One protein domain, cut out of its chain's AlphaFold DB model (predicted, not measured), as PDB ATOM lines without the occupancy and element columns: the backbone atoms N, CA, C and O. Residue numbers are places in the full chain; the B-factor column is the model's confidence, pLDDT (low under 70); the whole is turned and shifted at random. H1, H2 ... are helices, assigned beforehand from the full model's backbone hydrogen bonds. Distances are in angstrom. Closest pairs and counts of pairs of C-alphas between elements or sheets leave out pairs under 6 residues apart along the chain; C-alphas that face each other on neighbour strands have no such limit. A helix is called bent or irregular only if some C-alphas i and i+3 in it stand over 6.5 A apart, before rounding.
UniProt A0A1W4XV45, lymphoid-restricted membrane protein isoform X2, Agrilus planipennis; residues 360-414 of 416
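Overview. This is residues 360 to 414 of the 416 residues of the protein "lymphoid-restricted membrane protein isoform X2" of Agrilus planipennis (UniProt A0A1W4XV45). Two helices make an open V: the long H2 is one arm, the shorter H1 is the other, and a tight link at residues 380 and 381 joins them at the point. The chain folds back there, and the arms part from it, with residues 360 to 368 of H1 and 389 to 413 of H2 standing free. The printed part has 55 residues with two named helices, H1 then H2, and no named strand; the class is all helix. The whole is extended, with a radius of gyration of the C-alphas of 16.8 A, and only just flat, with spans of 54 by 27 by 7 A.

Along the chain. H2, the longest helix, is residues 382 to 413, 46.9 A from first to last C-alpha. C-alpha 382 is at (31.506, 13.305, 34.852) and C-alpha 413 at (32.726, -30.779, 18.762). H1 is residues 360 to 379, 28.8 A long, and begins with C-alpha 360 at (15.844, -10.835, 41.968).

Arrangement. H2 and H1 are near each other: their closest C-alphas are 8.1 A apart, and 6 pairs are within 10 A. The N-to-C direction of H1 has a y component of 0.97, that of H2 one of -0.90. Neither helix is bent. In H2 every O i to N i+4 pair is within hydrogen-bond range; in H1 15 of 16 are.

Size, cuts and confidence. The two C-alphas farthest apart, those of Lys 378 and Lys 414, are 54.4 A apart. The printed part has no cut and no long link. Its mean pLDDT is 75.8, with residue 361, residues 372 to 383 and residues 413 to 414 under 70.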
ATOM      1  N   TYR A 360      15.738 -11.629  40.738       74.44
ATOM      2  CA  TYR A 360      15.844 -10.835  41.968       74.44
ATOM      3  C   TYR A 360      17.194 -10.110  42.063       74.44
ATOM      4  O   TYR A 360      17.232  -8.912  42.342       74.44
ATOM      5  N   THR A 361      18.301 -10.794  41.753       67.25
ATOM      6  CA  THR A 361      19.650 -10.198  41.785       67.25
ATOM      7  C   THR A 361      19.790  -9.065  40.764       67.25
ATOM      8  O   THR A 361      20.264  -7.983  41.111       67.25
ATOM      9  N   VAL A 362      19.309  -9.262  39.532       73.31
ATOM     10  CA  VAL A 362      19.285  -8.236  38.475       73.31
ATOM     11  C   VAL A 362      18.393  -7.057  38.875       73.31
ATOM     12  O   VAL A 362      18.795  -5.908  38.704       73.31
ATOM     13  N   ARG A 363      17.225  -7.305  39.482       78.44
ATOM     14  CA  ARG A 363      16.315  -6.250  39.962       78.44
ATOM     15  C   ARG A 363      16.925  -5.445  41.119       78.44
ATOM     16  O   ARG A 363      16.853  -4.217  41.087       78.44
ATOM     17  N   LYS A 364      17.593  -6.103  42.079       76.62
ATOM     18  CA  LYS A 364      18.352  -5.470  43.181       76.62
ATOM     19  C   LYS A 364      19.518  -4.634  42.636       76.62
ATOM     20  O   LYS A 364      19.735  -3.511  43.089       76.62
ATOM     21  N   PHE A 365      20.221  -5.125  41.613       74.62
ATOM     22  CA  PHE A 365      21.308  -4.402  40.944       74.62
ATOM     23  C   PHE A 365      20.805  -3.179  40.158       74.62
ATOM     24  O   PHE A 365      21.343  -2.086  40.325       74.62
ATOM     25  N   TYR A 366      19.721  -3.322  39.390       75.62
ATOM     26  CA  TYR A 366      19.067  -2.224  38.668       75.62
ATOM     27  C   TYR A 366      18.598  -1.110  39.613       75.62
ATOM     28  O   TYR A 366      18.863   0.064  39.359       75.62
ATOM     29  N   HIS A 367      17.976  -1.457  40.747       76.88
ATOM     30  CA  HIS A 367      17.571  -0.465  41.748       76.88
ATOM     31  C   HIS A 367      18.774   0.253  42.381       76.88
ATOM     32  O   HIS A 367      18.750   1.473  42.548       76.88
ATOM     33  N   LYS A 368      19.861  -0.478  42.661       75.25
ATOM     34  CA  LYS A 368      21.108   0.085  43.201       75.25
ATOM     35  C   LYS A 368      21.801   1.024  42.204       75.25
ATOM     36  O   LYS A 368      22.326   2.055  42.620       75.25
ATOM     37  N   ILE A 369      21.751   0.716  40.905       72.56
ATOM     38  CA  ILE A 369      22.195   1.621  39.832       72.56
ATOM     39  C   ILE A 369      21.284   2.848  39.751       72.56
ATOM     40  O   ILE A 369      21.799   3.958  39.732       72.56
ATOM     41  N   LYS A 370      19.954   2.681  39.755       76.69
ATOM     42  CA  LYS A 370      18.994   3.797  39.669       76.69
ATOM     43  C   LYS A 370      19.156   4.782  40.833       76.69
ATOM     44  O   LYS A 370      19.206   5.985  40.600       76.69
ATOM     45  N   SER A 371      19.298   4.276  42.059       70.38
ATOM     46  CA  SER A 371      19.566   5.080  43.259       70.38
ATOM     47  C   SER A 371      20.904   5.825  43.164       70.38
ATOM     48  O   SER A 371      20.947   7.035  43.369       70.38
ATOM     49  N   LYS A 372      21.992   5.152  42.762       68.44
ATOM     50  CA  LYS A 372      23.279   5.838  42.558       68.44
ATOM     51  C   LYS A 372      23.231   6.862  41.426       68.44
ATOM     52  O   LYS A 372      23.788   7.940  41.579       68.44
ATOM     53  N   TYR A 373      22.525   6.575  40.336       67.50
ATOM     54  CA  TYR A 373      22.333   7.498  39.218       67.50
ATOM     55  C   TYR A 373      21.612   8.783  39.648       67.50
ATOM     56  O   TYR A 373      22.050   9.869  39.274       67.50
ATOM     57  N   THR A 374      20.571   8.703  40.486       67.81
ATOM     58  CA  THR A 374      19.901   9.908  41.008       67.81
ATOM     59  C   THR A 374      20.768  10.693  41.998       67.81
ATOM     60  O   THR A 374      20.639  11.915  42.066       67.81
ATOM     61  N   THR A 375      21.694  10.047  42.716       64.88
ATOM     62  CA  THR A 375      22.729  10.737  43.511       64.88
ATOM     63  C   THR A 375      23.804  11.383  42.624       64.88
ATOM     64  O   THR A 375      24.199  12.521  42.862       64.88
ATOM     65  N   TRP A 376      24.251  10.704  41.565       66.38
ATOM     66  CA  TRP A 376      25.263  11.205  40.628       66.38
ATOM     67  C   TRP A 376      24.768  12.380  39.783       66.38
ATOM     68  O   TRP A 376      25.504  13.348  39.603       66.38
ATOM     69  N   ALA A 377      23.507  12.347  39.344       64.38
ATOM     70  CA  ALA A 377      22.867  13.444  38.620       64.38
ATOM     71  C   ALA A 377      22.825  14.754  39.431       64.38
ATOM     72  O   ALA A 377      22.868  15.832  38.847       64.38
ATOM     73  N   LYS A 378      22.792  14.671  40.771       66.94
ATOM     74  CA  LYS A 378      22.851  15.837  41.670       66.94
ATOM     75  C   LYS A 378      24.275  16.359  41.906       66.94
ATOM     76  O   LYS A 378      24.430  17.538  42.201       66.94
ATOM     77  N   ASN A 379      25.299  15.515  41.755       63.19
ATOM     78  CA  ASN A 379      26.678  15.835  42.156       63.19
ATOM     79  C   ASN A 379      27.639  16.149  40.988       63.19
ATOM     80  O   ASN A 379      28.774  16.546  41.236       63.19
ATOM     81  N   GLY A 380      27.228  15.988  39.725       60.38
ATOM     82  CA  GLY A 380      27.926  16.568  38.561       60.38
ATOM     83  C   GLY A 380      29.306  15.989  38.192       60.38
ATOM     84  O   GLY A 380      29.986  16.544  37.328       60.38
ATOM     85  N   VAL A 381      29.746  14.880  38.798       67.12
ATOM     86  CA  VAL A 381      31.088  14.310  38.561       67.12
ATOM     87  C   VAL A 381      31.112  13.400  37.323       67.12
ATOM     88  O   VAL A 381      30.943  12.184  37.406       67.12
ATOM     89  N   LEU A 382      31.396  13.992  36.156       63.06
ATOM     90  CA  LEU A 382      31.506  13.305  34.852       63.06
ATOM     91  C   LEU A 382      32.454  12.086  34.843       63.06
ATOM     92  O   LEU A 382      32.239  11.142  34.083       63.06
ATOM     93  N   HIS A 383      33.485  12.083  35.693       67.38
ATOM     94  CA  HIS A 383      34.477  11.005  35.764       67.38
ATOM     95  C   HIS A 383      33.878   9.660  36.224       67.38
ATOM     96  O   HIS A 383      34.265   8.606  35.717       67.38
ATOM     97  N   GLU A 384      32.897   9.670  37.136       70.25
ATOM     98  CA  GLU A 384      32.257   8.427  37.600       70.25
ATOM     99  C   GLU A 384      31.345   7.821  36.523       70.25
ATOM    100  O   GLU A 384      31.318   6.602  36.352       70.25
ATOM    101  N   ILE A 385      30.684   8.665  35.721       70.56
ATOM    102  CA  ILE A 385      29.863   8.233  34.579       70.56
ATOM    103  C   ILE A 385      30.734   7.533  33.527       70.56
ATOM    104  O   ILE A 385      30.371   6.462  33.041       70.56
ATOM    105  N   PHE A 386      31.908   8.093  33.211       72.12
ATOM    106  CA  PHE A 386      32.842   7.482  32.262       72.12
ATOM    107  C   PHE A 386      33.398   6.142  32.776       72.12
ATOM    108  O   PHE A 386      33.476   5.178  32.016       72.12
ATOM    109  N   SER A 387      33.701   6.045  34.076       76.19
ATOM    110  CA  SER A 387      34.131   4.796  34.721       76.19
ATOM    111  C   SER A 387      33.067   3.690  34.619       76.19
ATOM    112  O   SER A 387      33.360   2.575  34.184       76.19
ATOM    113  N   VAL A 388      31.802   4.006  34.921       77.75
ATOM    114  CA  VAL A 388      30.681   3.056  34.786       77.75
ATOM    115  C   VAL A 388      30.443   2.667  33.324       77.75
ATOM    116  O   VAL A 388      30.245   1.487  33.036       77.75
ATOM    117  N   GLY A 389      30.532   3.622  32.391       81.00
ATOM    118  CA  GLY A 389      30.487   3.348  30.952       81.00
ATOM    119  C   GLY A 389      31.587   2.380  30.502       81.00
ATOM    120  O   GLY A 389      31.308   1.434  29.766       81.00
ATOM    121  N   GLY A 390      32.811   2.549  31.013       83.25
ATOM    122  CA  GLY A 390      33.933   1.638  30.783       83.25
ATOM    123  C   GLY A 390      33.672   0.220  31.299       83.25
ATOM    124  O   GLY A 390      33.909  -0.744  30.575       83.25
ATOM    125  N   ILE A 391      33.110   0.076  32.504       84.81
ATOM    126  CA  ILE A 391      32.747  -1.232  33.084       84.81
ATOM    127  C   ILE A 391      31.651  -1.928  32.254       84.81
ATOM    128  O   ILE A 391      31.730  -3.134  31.999       84.81
ATOM    129  N   ILE A 392      30.648  -1.182  31.778       84.06
ATOM    130  CA  ILE A 392      29.602  -1.707  30.884       84.06
ATOM    131  C   ILE A 392      30.205  -2.161  29.544       84.06
ATOM    132  O   ILE A 392      29.942  -3.276  29.104       84.06
ATOM    133  N   CYS A 393      31.077  -1.363  28.922       84.00
ATOM    134  CA  CYS A 393      31.753  -1.759  27.683       84.00
ATOM    135  C   CYS A 393      32.651  -2.997  27.874       84.00
ATOM    136  O   CYS A 393      32.644  -3.897  27.036       84.00
ATOM    137  N   PHE A 394      33.383  -3.081  28.989       89.00
ATOM    138  CA  PHE A 394      34.253  -4.217  29.299       89.00
ATOM    139  C   PHE A 394      33.457  -5.512  29.526       89.00
ATOM    140  O   PHE A 394      33.800  -6.556  28.977       89.00
ATOM    141  N   SER A 395      32.353  -5.442  30.277       86.38
ATOM    142  CA  SER A 395      31.449  -6.587  30.476       86.38
ATOM    143  C   SER A 395      30.779  -7.050  29.180       86.38
ATOM    144  O   SER A 395      30.716  -8.255  28.943       86.38
ATOM    145  N   LEU A 396      30.365  -6.134  28.298       84.12
ATOM    146  CA  LEU A 396      29.888  -6.489  26.954       84.12
ATOM    147  C   LEU A 396      30.984  -7.177  26.126       84.12
ATOM    148  O   LEU A 396      30.698  -8.173  25.466       84.12
ATOM    149  N   GLY A 397      32.236  -6.713  26.219       87.44
ATOM    150  CA  GLY A 397      33.394  -7.355  25.588       87.44
ATOM    151  C   GLY A 397      33.670  -8.776  26.102       87.44
ATOM    152  O   GLY A 397      33.970  -9.671  25.317       87.44
ATOM    153  N   LEU A 398      33.517  -9.020  27.408       87.94
ATOM    154  CA  LEU A 398      33.637 -10.369  27.975       87.94
ATOM    155  C   LEU A 398      32.480 -11.290  27.557       87.94
ATOM    156  O   LEU A 398      32.700 -12.480  27.343       87.94
ATOM    157  N   ILE A 399      31.263 -10.758  27.404       88.44
ATOM    158  CA  ILE A 399      30.098 -11.525  26.933       88.44
ATOM    159  C   ILE A 399      30.264 -11.919  25.458       88.44
ATOM    160  O   ILE A 399      30.025 -13.073  25.108       88.44
ATOM    161  N   THR A 400      30.712 -11.003  24.592       83.62
ATOM    162  CA  THR A 400      30.958 -11.320  23.176       83.62
ATOM    163  C   THR A 400      32.123 -12.295  23.002       83.62
ATOM    164  O   THR A 400      32.001 -13.234  22.218       83.62
ATOM    165  N   LEU A 401      33.200 -12.153  23.783       85.62
ATOM    166  CA  LEU A 401      34.306 -13.117  23.806       85.62
ATOM    167  C   LEU A 401      33.862 -14.503  24.309       85.62
ATOM    168  O   LEU A 401      34.276 -15.518  23.754       85.62
ATOM    169  N   GLY A 402      32.994 -14.554  25.326       88.25
ATOM    170  CA  GLY A 402      32.411 -15.798  25.833       88.25
ATOM    171  C   GLY A 402      31.551 -16.515  24.791       88.25
ATOM    172  O   GLY A 402      31.705 -17.720  24.598       88.25
ATOM    173  N   ASN A 403      30.707 -15.774  24.064       81.62
ATOM    174  CA  ASN A 403      29.920 -16.320  22.956       81.62
ATOM    175  C   ASN A 403      30.820 -16.872  21.837       81.62
ATOM    176  O   ASN A 403      30.580 -17.985  21.373       81.62
ATOM    177  N   LEU A 404      31.886 -16.151  21.465       83.75
ATOM    178  CA  LEU A 404      32.859 -16.606  20.465       83.75
ATOM    179  C   LEU A 404      33.570 -17.900  20.906       83.75
ATOM    180  O   LEU A 404      33.723 -18.825  20.115       83.75
ATOM    181  N   MET A 405      33.976 -17.997  22.177       85.06
ATOM    182  CA  MET A 405      34.584 -19.214  22.736       85.06
ATOM    183  C   MET A 405      33.627 -20.414  22.706       85.06
ATOM    184  O   MET A 405      34.042 -21.513  22.343       85.06
ATOM    185  N   ILE A 406      32.348 -20.206  23.034       84.75
ATOM    186  CA  ILE A 406      31.311 -21.246  22.945       84.75
ATOM    187  C   ILE A 406      31.108 -21.688  21.488       84.75
ATOM    188  O   ILE A 406      30.980 -22.882  21.224       84.75
ATOM    189  N   GLU A 407      31.113 -20.753  20.537       81.31
ATOM    190  CA  GLU A 407      30.984 -21.045  19.106       81.31
ATOM    191  C   GLU A 407      32.194 -21.831  18.563       81.31
ATOM    192  O   GLU A 407      32.018 -22.786  17.804       81.31
ATOM    193  N   ILE A 408      33.409 -21.523  19.033       78.69
ATOM    194  CA  ILE A 408      34.638 -22.269  18.719       78.69
ATOM    195  C   ILE A 408      34.606 -23.688  19.317       78.69
ATOM    196  O   ILE A 408      34.886 -24.650  18.598       78.69
ATOM    197  N   GLU A 409      34.223 -23.861  20.589       79.19
ATOM    198  CA  GLU A 409      34.045 -25.197  21.190       79.19
ATOM    199  C   GLU A 409      32.970 -26.009  20.446       79.19
ATOM    200  O   GLU A 409      33.131 -27.211  20.220       79.19
ATOM    201  N   TYR A 410      31.874 -25.363  20.040       76.75
ATOM    202  CA  TYR A 410      30.789 -26.006  19.303       76.75
ATOM    203  C   TYR A 410      31.229 -26.440  17.897       76.75
ATOM    204  O   TYR A 410      30.900 -27.546  17.466       76.75
ATOM    205  N   ALA A 411      32.026 -25.619  17.206       72.38
ATOM    206  CA  ALA A 411      32.632 -25.972  15.925       72.38
ATOM    207  C   ALA A 411      33.622 -27.146  16.054       72.38
ATOM    208  O   ALA A 411      33.603 -28.054  15.223       72.38
ATOM    209  N   GLN A 412      34.437 -27.184  17.115       72.56
ATOM    210  CA  GLN A 412      35.359 -28.299  17.373       72.56
ATOM    211  C   GLN A 412      34.623 -29.615  17.660       72.56
ATOM    212  O   GLN A 412      34.991 -30.651  17.110       72.56
ATOM    213  N   ARG A 413      33.540 -29.585  18.449       68.81
ATOM    214  CA  ARG A 413      32.726 -30.779  18.762       68.81
ATOM    215  C   ARG A 413      31.916 -31.325  17.583       68.81
ATOM    216  O   ARG A 413      31.361 -32.409  17.709       68.81
ATOM    217  N   LYS A 414      31.818 -30.589  16.472       61.91
ATOM    218  CA  LYS A 414      31.076 -30.995  15.264       61.91
ATOM    219  C   LYS A 414      31.958 -31.672  14.201       61.91
ATOM    220  O   LYS A 414      31.430 -32.145  13.200       61.91
TER     221      LYS A 414